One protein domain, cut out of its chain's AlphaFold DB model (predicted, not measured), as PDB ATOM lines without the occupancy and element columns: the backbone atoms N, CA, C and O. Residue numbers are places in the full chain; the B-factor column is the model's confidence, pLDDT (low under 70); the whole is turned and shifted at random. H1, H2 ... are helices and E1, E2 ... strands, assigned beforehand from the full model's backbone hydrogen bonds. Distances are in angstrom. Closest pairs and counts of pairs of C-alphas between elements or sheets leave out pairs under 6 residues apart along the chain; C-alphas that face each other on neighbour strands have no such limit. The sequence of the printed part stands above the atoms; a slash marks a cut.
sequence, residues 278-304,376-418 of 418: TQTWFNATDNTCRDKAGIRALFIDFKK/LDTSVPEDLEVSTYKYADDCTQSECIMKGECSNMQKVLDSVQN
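Overview. This is residues 278 to 304 and 376 to 418 of the 418 residues of the protein "Reverse transcriptase domain-containing protein" of Paramuricea clavata (UniProt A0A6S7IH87). What shape do these atoms make? A narrow sheet of three antiparallel strands, in the order E1, E3, E2, runs along the long axis, with one short helix packed on each face, H1 on one and H2 on the other. What is it built of? The printed part has 70 residues, with two named helices and three named strands in the order H1, E1, E2, E3, H2; its class is mixed, helices and strands. How spread out is it? It is elongated, spanning 42 by 22 by 17 A, and only just compact, close to loose, with a radius of gyration of the C-alphas of 13.0 A.

Along the chain. Where are the strands? E1, residues 294 to 301, begins at C-alpha 294 (108.213, 128.806, 161.317) and is 23.1 A long; E3, residues 394 to 401, is 23.0 A, and E2, residues 386 to 391, is 16.9 A. Where are the helices? H1, residues 278 to 285, is 10.5 A long; H2, residues 409 to 417, is 12.6 A and ends at C-alpha 417 (122.445, 148.737, 158.152).

Arrangement. How do the strands pair? E1 and E3 are antiparallel at 162 degrees, with N 296 and O 399 within hydrogen-bond range at 3.0 A. E2 and E3 form a hairpin, antiparallel at 160 degrees, with N 389 and O 396 within range at 2.8 A. How do the helices stand? H1 is on the sheet at a height of 9.6 A and runs along the strands; its closest C-alphas to E1 are those of Thr 285 and Gly 294, 6.2 A apart. H2 is on the opposite face at a height of 9.1 A, over E3 and along the strands; the closest C-alphas of the two are those of Met 409 and Glu 399, 7.0 A apart. In H1 and H2 every O i to N i+4 pair is within hydrogen-bond range.

Size, cuts and confidence. Where is the cut? Residues 305 to 375 are not printed, and C-alphas 304 and 376 are 16.9 A apart. Where is confidence low? The model's pLDDT is under 70 at residues 287 to 292, 377 to 384 and 416 to 418.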
ATOM      1  N   THR A 278      99.623 138.517 156.591       80.94
ATOM      2  CA  THR A 278      99.000 137.579 157.534       80.94
ATOM      3  C   THR A 278      98.524 136.297 156.859       80.94
ATOM      4  O   THR A 278      98.594 135.238 157.476       80.94
ATOM      5  N   GLN A 279      98.080 136.366 155.600       78.25
ATOM      6  CA  GLN A 279      97.673 135.194 154.828       78.25
ATOM      7  C   GLN A 279      98.894 134.372 154.409       78.25
ATOM      8  O   GLN A 279      98.869 133.150 154.528       78.25
ATOM      9  N   THR A 280      99.980 135.028 153.988       78.81
ATOM     10  CA  THR A 280     101.261 134.371 153.694       78.81
ATOM     11  C   THR A 280     101.787 133.634 154.923       78.81
ATOM     12  O   THR A 280     102.107 132.448 154.844       78.81
ATOM     13  N   TRP A 281     101.814 134.298 156.081       85.62
ATOM     14  CA  TRP A 281     102.270 133.686 157.331       85.62
ATOM     15  C   TRP A 281     101.356 132.555 157.797       85.62
ATOM     16  O   TRP A 281     101.846 131.528 158.265       85.62
ATOM     17  N   PHE A 282     100.039 132.712 157.645       83.31
ATOM     18  CA  PHE A 282      99.079 131.652 157.942       83.31
ATOM     19  C   PHE A 282      99.330 130.426 157.059       83.31
ATOM     20  O   PHE A 282      99.540 129.340 157.585       83.31
ATOM     21  N   ASN A 283      99.411 130.599 155.738       78.75
ATOM     22  CA  ASN A 283      99.640 129.499 154.798       78.75
ATOM     23  C   ASN A 283     100.963 128.765 155.064       78.75
ATOM     24  O   ASN A 283     101.030 127.547 154.929       78.75
ATOM     25  N   ALA A 284     102.011 129.496 155.452       77.25
ATOM     26  CA  ALA A 284     103.311 128.920 155.780       77.25
ATOM     27  C   ALA A 284     103.313 128.118 157.095       77.25
ATOM     28  O   ALA A 284     104.111 127.196 157.251       77.25
ATOM     29  N   THR A 285     102.440 128.465 158.045       79.69
ATOM     30  CA  THR A 285     102.401 127.857 159.387       79.69
ATOM     31  C   THR A 285     101.254 126.867 159.587       79.69
ATOM     32  O   THR A 285     101.262 126.126 160.575       79.69
ATOM     33  N   ASP A 286     100.283 126.822 158.671       79.25
ATOM     34  CA  ASP A 286      99.169 125.879 158.722       79.25
ATOM     35  C   ASP A 286      99.634 124.434 158.450       79.25
ATOM     36  O   ASP A 286     100.586 124.157 157.718       79.25
ATOM     37  N   ASN A 287      98.938 123.472 159.056       59.41
ATOM     38  CA  ASN A 287      99.319 122.059 159.140       59.41
ATOM     39  C   ASN A 287      99.251 121.294 157.799       59.41
ATOM     40  O   ASN A 287      99.436 120.075 157.778       59.41
ATOM     41  N   THR A 288      98.958 121.968 156.686       58.19
ATOM     42  CA  THR A 288      98.901 121.376 155.341       58.19
ATOM     43  C   THR A 288     100.276 121.227 154.688       58.19
ATOM     44  O   THR A 288     100.442 120.375 153.812       58.19
ATOM     45  N   CYS A 289     101.277 121.994 155.131       55.84
ATOM     46  CA  CYS A 289     102.670 121.828 154.716       55.84
ATOM     47  C   CYS A 289     103.306 120.677 155.519       55.84
ATOM     48  O   CYS A 289     103.315 120.685 156.748       55.84
ATOM     49  N   ARG A 290     103.803 119.636 154.831       55.41
ATOM     50  CA  ARG A 290     104.339 118.411 155.471       55.41
ATOM     51  C   ARG A 290     105.590 118.662 156.317       55.41
ATOM     52  O   ARG A 290     105.877 117.877 157.221       55.41
ATOM     53  N   ASP A 291     106.264 119.776 156.070       60.66
ATOM     54  CA  ASP A 291     107.404 120.256 156.831       60.66
ATOM     55  C   ASP A 291     106.956 121.450 157.676       60.66
ATOM     56  O   ASP A 291     106.485 122.456 157.154       60.66
ATOM     57  N   LYS A 292     107.048 121.324 159.006       58.00
ATOM     58  CA  LYS A 292     106.664 122.397 159.935       58.00
ATOM     59  C   LYS A 292     107.587 123.596 159.731       58.00
ATOM     60  O   LYS A 292     108.714 123.562 160.229       58.00
ATOM     61  N   ALA A 293     107.111 124.624 159.044       70.75
ATOM     62  CA  ALA A 293     107.842 125.865 158.880       70.75
ATOM     63  C   ALA A 293     107.458 126.882 159.968       70.75
ATOM     64  O   ALA A 293     106.321 126.923 160.442       70.75
ATOM     65  N   GLY A 294     108.427 127.670 160.425       83.75
ATOM     66  CA  GLY A 294     108.213 128.806 161.317       83.75
ATOM     67  C   GLY A 294     108.465 130.113 160.579       83.75
ATOM     68  O   GLY A 294     109.322 130.165 159.708       83.75
ATOM     69  N   ILE A 295     107.763 131.182 160.951       86.94
ATOM     70  CA  ILE A 295     108.037 132.518 160.410       86.94
ATOM     71  C   ILE A 295     109.017 133.262 161.316       86.94
ATOM     72  O   ILE A 295     108.890 133.258 162.548       86.94
ATOM     73  N   ARG A 296     109.991 133.933 160.703       88.69
ATOM     74  CA  ARG A 296     110.748 135.021 161.331       88.69
ATOM     75  C   ARG A 296     110.383 136.315 160.630       88.69
ATOM     76  O   ARG A 296     110.340 136.354 159.409       88.69
ATOM     77  N   ALA A 297     110.116 137.353 161.410       88.06
ATOM     78  CA  ALA A 297     109.772 138.666 160.897       88.06
ATOM     79  C   ALA A 297     110.629 139.735 161.578       88.06
ATOM     80  O   ALA A 297     110.892 139.650 162.780       88.06
ATOM     81  N   LEU A 298     111.038 140.729 160.800       87.00
ATOM     82  CA  LEU A 298     111.711 141.940 161.241       87.00
ATOM     83  C   LEU A 298     110.797 143.122 160.934       87.00
ATOM     84  O   LEU A 298     110.366 143.296 159.797       87.00
ATOM     85  N   PHE A 299     110.521 143.921 161.958       86.75
ATOM     86  CA  PHE A 299     109.759 145.158 161.848       86.75
ATOM     87  C   PHE A 299     110.737 146.321 161.979       86.75
ATOM     88  O   PHE A 299     111.427 146.435 162.995       86.75
ATOM     89  N   ILE A 300     110.823 147.140 160.937       83.81
ATOM     90  CA  ILE A 300     111.765 148.249 160.816       83.81
ATOM     91  C   ILE A 300     110.964 149.546 160.879       83.81
ATOM     92  O   ILE A 300     110.075 149.770 160.059       83.81
ATOM     93  N   ASP A 301     111.305 150.386 161.855       82.50
ATOM     94  CA  ASP A 301     110.725 151.715 162.053       82.50
ATOM     95  C   ASP A 301     111.810 152.778 161.828       82.50
ATOM     96  O   ASP A 301     112.821 152.829 162.543       82.50
ATOM     97  N   PHE A 302     111.625 153.617 160.807       80.81
ATOM     98  CA  PHE A 302     112.571 154.676 160.478       80.81
ATOM     99  C   PHE A 302     112.368 155.886 161.385       80.81
ATOM    100  O   PHE A 302     111.391 156.636 161.299       80.81
ATOM    101  N   LYS A 303     113.380 156.183 162.202       81.56
ATOM    102  CA  LYS A 303     113.380 157.400 163.013       81.56
ATOM    103  C   LYS A 303     113.312 158.637 162.113       81.56
ATOM    104  O   LYS A 303     114.275 158.953 161.428       81.56
ATOM    105  N   LYS A 304     112.214 159.396 162.212       81.94
ATOM    106  CA  LYS A 304     112.000 160.654 161.470       81.94
ATOM    107  C   LYS A 304     112.159 160.489 159.948       81.94
ATOM    108  O   LYS A 304     112.790 161.321 159.301       81.94
ATOM    109  N   LEU A 376     115.698 149.460 149.156       71.75
ATOM    110  CA  LEU A 376     115.546 148.481 150.241       71.75
ATOM    111  C   LEU A 376     114.938 147.148 149.766       71.75
ATOM    112  O   LEU A 376     115.065 146.149 150.465       71.75
ATOM    113  N   ASP A 377     114.257 147.118 148.610       64.19
ATOM    114  CA  ASP A 377     113.763 145.852 148.038       64.19
ATOM    115  C   ASP A 377     114.870 145.083 147.299       64.19
ATOM    116  O   ASP A 377     114.800 143.865 147.185       64.19
ATOM    117  N   THR A 378     115.914 145.778 146.835       58.47
ATOM    118  CA  THR A 378     117.038 145.195 146.082       58.47
ATOM    119  C   THR A 378     118.249 144.838 146.946       58.47
ATOM    120  O   THR A 378     119.168 144.183 146.463       58.47
ATOM    121  N   SER A 379     118.272 145.261 148.216       62.06
ATOM    122  CA  SER A 379     119.366 144.968 149.156       62.06
ATOM    123  C   SER A 379     119.271 143.582 149.800       62.06
ATOM    124  O   SER A 379     120.195 143.161 150.504       62.06
ATOM    125  N   VAL A 380     118.172 142.861 149.568       65.69
ATOM    126  CA  VAL A 380     118.019 141.458 149.957       65.69
ATOM    127  C   VAL A 380     118.577 140.589 148.825       65.69
ATOM    128  O   VAL A 380     118.055 140.655 147.713       65.69
ATOM    129  N   PRO A 381     119.631 139.790 149.065       66.44
ATOM    130  CA  PRO A 381     120.159 138.873 148.060       66.44
ATOM    131  C   PRO A 381     119.071 137.932 147.521       66.44
ATOM    132  O   PRO A 381     118.322 137.352 148.305       66.44
ATOM    133  N   GLU A 382     118.991 137.766 146.195       66.88
ATOM    134  CA  GLU A 382     117.970 136.926 145.535       66.88
ATOM    135  C   GLU A 382     118.016 135.452 145.978       66.88
ATOM    136  O   GLU A 382     117.028 134.734 145.840       66.88
ATOM    137  N   ASP A 383     119.151 134.988 146.508       68.38
ATOM    138  CA  ASP A 383     119.318 133.644 147.061       68.38
ATOM    139  C   ASP A 383     118.678 133.467 148.449       68.38
ATOM    140  O   ASP A 383     118.598 132.340 148.942       68.38
ATOM    141  N   LEU A 384     118.207 134.547 149.079       69.81
ATOM    142  CA  LEU A 384     117.479 134.503 150.343       69.81
ATOM    143  C   LEU A 384     115.966 134.546 150.084       69.81
ATOM    144  O   LEU A 384     115.445 135.514 149.535       69.81
ATOM    145  N   GLU A 385     115.236 133.524 150.542       74.81
ATOM    146  CA  GLU A 385     113.765 133.446 150.460       74.81
ATOM    147  C   GLU A 385     113.075 134.387 151.473       74.81
ATOM    148  O   GLU A 385     112.374 133.964 152.398       74.81
ATOM    149  N   VAL A 386     113.293 135.694 151.324       79.69
ATOM    150  CA  VAL A 386     112.791 136.735 152.227       79.69
ATOM    151  C   VAL A 386     111.841 137.656 151.474       79.69
ATOM    152  O   VAL A 386     112.155 138.185 150.414       79.69
ATOM    153  N   SER A 387     110.651 137.852 152.038       81.19
ATOM    154  CA  SER A 387     109.633 138.759 151.500       81.19
ATOM    155  C   SER A 387     109.708 140.118 152.194       81.19
ATOM    156  O   SER A 387     109.666 140.167 153.424       81.19
ATOM    157  N   THR A 388     109.764 141.205 151.420       81.81
ATOM    158  CA  THR A 388     109.733 142.590 151.923       81.81
ATOM    159  C   THR A 388     108.359 143.215 151.681       81.81
ATOM    160  O   THR A 388     107.799 143.126 150.590       81.81
ATOM    161  N   TYR A 389     107.813 143.866 152.704       83.31
ATOM    162  CA  TYR A 389     106.527 144.556 152.698       83.31
ATOM    163  C   TYR A 389     106.736 145.990 153.185       83.31
ATOM    164  O   TYR A 389     107.257 146.199 154.279       83.31
ATOM    165  N   LYS A 390     106.305 146.980 152.402       78.69
ATOM    166  CA  LYS A 390     106.460 148.404 152.733       78.69
ATOM    167  C   LYS A 390     105.114 149.114 152.732       78.69
ATOM    168  O   LYS A 390     104.305 148.922 151.822       78.69
ATOM    169  N   TYR A 391     104.895 149.976 153.716       78.44
ATOM    170  CA  TYR A 391     103.777 150.907 153.741       78.44
ATOM    171  C   TYR A 391     104.230 152.250 154.308       78.44
ATOM    172  O   TYR A 391     104.393 152.397 155.514       78.44
ATOM    173  N   ALA A 392     104.408 153.242 153.430       77.44
ATOM    174  CA  ALA A 392     105.049 154.504 153.798       77.44
ATOM    175  C   ALA A 392     106.390 154.237 154.514       77.44
ATOM    176  O   ALA A 392     107.265 153.614 153.917       77.44
ATOM    177  N   ASP A 393     106.556 154.707 155.747       78.19
ATOM    178  CA  ASP A 393     107.738 154.512 156.588       78.19
ATOM    179  C   ASP A 393     107.791 153.156 157.312       78.19
ATOM    180  O   ASP A 393     108.854 152.783 157.800       78.19
ATOM    181  N   ASP A 394     106.707 152.380 157.335       81.94
ATOM    182  CA  ASP A 394     106.721 151.039 157.917       81.94
ATOM    183  C   ASP A 394     107.312 150.031 156.923       81.94
ATOM    184  O   ASP A 394     106.795 149.842 155.816       81.94
ATOM    185  N   CYS A 395     108.371 149.327 157.330       84.38
ATOM    186  CA  CYS A 395     108.952 148.231 156.559       84.38
ATOM    187  C   CYS A 395     108.943 146.941 157.384       84.38
ATOM    188  O   CYS A 395     109.370 146.905 158.537       84.38
ATOM    189  N   THR A 396     108.429 145.862 156.800       87.44
ATOM    190  CA  THR A 396     108.422 144.526 157.397       87.44
ATOM    191  C   THR A 396     109.072 143.542 156.443       87.44
ATOM    192  O   THR A 396     108.679 143.449 155.285       87.44
ATOM    193  N   GLN A 397     110.028 142.765 156.933       86.75
ATOM    194  CA  GLN A 397     110.631 141.661 156.191       86.75
ATOM    195  C   GLN A 397     110.299 140.346 156.881       86.75
ATOM    196  O   GLN A 397     110.308 140.282 158.112       86.75
ATOM    197  N   SER A 398     109.997 139.295 156.120       87.75
ATOM    198  CA  SER A 398     109.720 137.979 156.694       87.75
ATOM    199  C   SER A 398     110.310 136.826 155.901       87.75
ATOM    200  O   SER A 398     110.231 136.807 154.675       87.75
ATOM    201  N   GLU A 399     110.817 135.839 156.630       86.94
ATOM    202  CA  GLU A 399     111.400 134.595 156.134       86.94
ATOM    203  C   GLU A 399     110.557 133.406 156.614       86.94
ATOM    204  O   GLU A 399     110.142 133.350 157.782       86.94
ATOM    205  N   CYS A 400     110.332 132.442 155.721       85.31
ATOM    206  CA  CYS A 400     109.792 131.133 156.069       85.31
ATOM    207  C   CYS A 400     110.952 130.176 156.360       85.31
ATOM    208  O   CYS A 400     111.832 130.008 155.527       85.31
ATOM    209  N   ILE A 401     110.975 129.558 157.540       85.62
ATOM    210  CA  ILE A 401     112.080 128.698 157.976       85.62
ATOM    211  C   ILE A 401     111.595 127.274 158.115       85.62
ATOM    212  O   ILE A 401     110.768 126.982 158.984       85.62
ATOM    213  N   MET A 402     112.171 126.373 157.327       81.50
ATOM    214  CA  MET A 402     111.858 124.957 157.411       81.50
ATOM    215  C   MET A 402     112.457 124.332 158.673       81.50
ATOM    216  O   MET A 402     113.431 124.800 159.272       81.50
ATOM    217  N   LYS A 403     111.861 123.227 159.118       77.94
ATOM    218  CA  LYS A 403     112.302 122.536 160.328       77.94
ATOM    219  C   LYS A 403     113.762 122.078 160.205       77.94
ATOM    220  O   LYS A 403     114.065 121.171 159.438       77.94
ATOM    221  N   GLY A 404     114.626 122.609 161.069       78.38
ATOM    222  CA  GLY A 404     116.048 122.246 161.130       78.38
ATOM    223  C   GLY A 404     116.974 123.202 160.376       78.38
ATOM    224  O   GLY A 404     118.188 123.034 160.459       78.38
ATOM    225  N   GLU A 405     116.424 124.213 159.705       82.94
ATOM    226  CA  GLU A 405     117.196 125.255 159.031       82.94
ATOM    227  C   GLU A 405     117.496 126.449 159.947       82.94
ATOM    228  O   GLU A 405     116.874 126.647 160.997       82.94
ATOM    229  N   CYS A 406     118.494 127.239 159.553       84.88
ATOM    230  CA  CYS A 406     118.873 128.476 160.227       84.88
ATOM    231  C   CYS A 406     118.271 129.677 159.497       84.88
ATOM    232  O   CYS A 406     118.224 129.693 158.273       84.88
ATOM    233  N   SER A 407     117.873 130.699 160.254       85.31
ATOM    234  CA  SER A 407     117.371 131.954 159.689       85.31
ATOM    235  C   SER A 407     118.483 132.744 159.009       85.31
ATOM    236  O   SER A 407     119.570 132.889 159.576       85.31
ATOM    237  N   ASN A 408     118.184 133.335 157.857       83.88
ATOM    238  CA  ASN A 408     119.044 134.316 157.207       83.88
ATOM    239  C   ASN A 408     118.702 135.761 157.589       83.88
ATOM    240  O   ASN A 408     119.428 136.669 157.192       83.88
ATOM    241  N   MET A 409     117.671 135.989 158.411       84.38
ATOM    242  CA  MET A 409     117.218 137.333 158.795       84.38
ATOM    243  C   MET A 409     118.306 138.237 159.384       84.38
ATOM    244  O   MET A 409     118.232 139.448 159.210       84.38
ATOM    245  N   GLN A 410     119.325 137.688 160.053       84.62
ATOM    246  CA  GLN A 410     120.442 138.512 160.530       84.62
ATOM    247  C   GLN A 410     121.253 139.096 159.366       84.62
ATOM    248  O   GLN A 410     121.572 140.274 159.396       84.62
ATOM    249  N   LYS A 411     121.521 138.313 158.312       81.06
ATOM    250  CA  LYS A 411     122.232 138.799 157.117       81.06
ATOM    251  C   LYS A 411     121.436 139.886 156.397       81.06
ATOM    252  O   LYS A 411     122.024 140.820 155.871       81.06
ATOM    253  N   VAL A 412     120.108 139.753 156.389       78.50
ATOM    254  CA  VAL A 412     119.190 140.759 155.838       78.50
ATOM    255  C   VAL A 412     119.239 142.044 156.663       78.50
ATOM    256  O   VAL A 412     119.350 143.130 156.114       78.50
ATOM    257  N   LEU A 413     119.205 141.936 157.993       79.25
ATOM    258  CA  LEU A 413     119.341 143.104 158.861       79.25
ATOM    259  C   LEU A 413     120.692 143.803 158.647       79.25
ATOM    260  O   LEU A 413     120.741 145.028 158.569       79.25
ATOM    261  N   ASP A 414     121.768 143.027 158.508       81.06
ATOM    262  CA  ASP A 414     123.108 143.548 158.248       81.06
ATOM    263  C   ASP A 414     123.191 144.252 156.875       81.06
ATOM    264  O   ASP A 414     123.944 145.213 156.737       81.06
ATOM    265  N   SER A 415     122.411 143.836 155.864       71.50
ATOM    266  CA  SER A 415     122.369 144.507 154.550       71.50
ATOM    267  C   SER A 415     121.523 145.782 154.520       71.50
ATOM    268  O   SER A 415     121.683 146.581 153.607       71.50
ATOM    269  N   VAL A 416     120.646 145.990 155.506       67.06
ATOM    270  CA  VAL A 416     119.872 147.236 155.677       67.06
ATOM    271  C   VAL A 416     120.640 148.277 156.510       67.06
ATOM    272  O   VAL A 416     120.328 149.464 156.454       67.06
ATOM    273  N   GLN A 417     121.623 147.850 157.313       59.78
ATOM    274  CA  GLN A 417     122.445 148.737 158.152       59.78
ATOM    275  C   GLN A 417     123.665 149.342 157.439       59.78
ATOM    276  O   GLN A 417     124.223 150.311 157.959       59.78
ATOM    277  N   ASN A 418     124.084 148.758 156.315       42.53
ATOM    278  CA  ASN A 418     125.153 149.263 155.448       42.53
ATOM    279  C   ASN A 418     124.547 149.999 154.256       42.53
ATOM    280  O   ASN A 418     125.238 150.901 153.738       42.53
TER     281      ASN A 418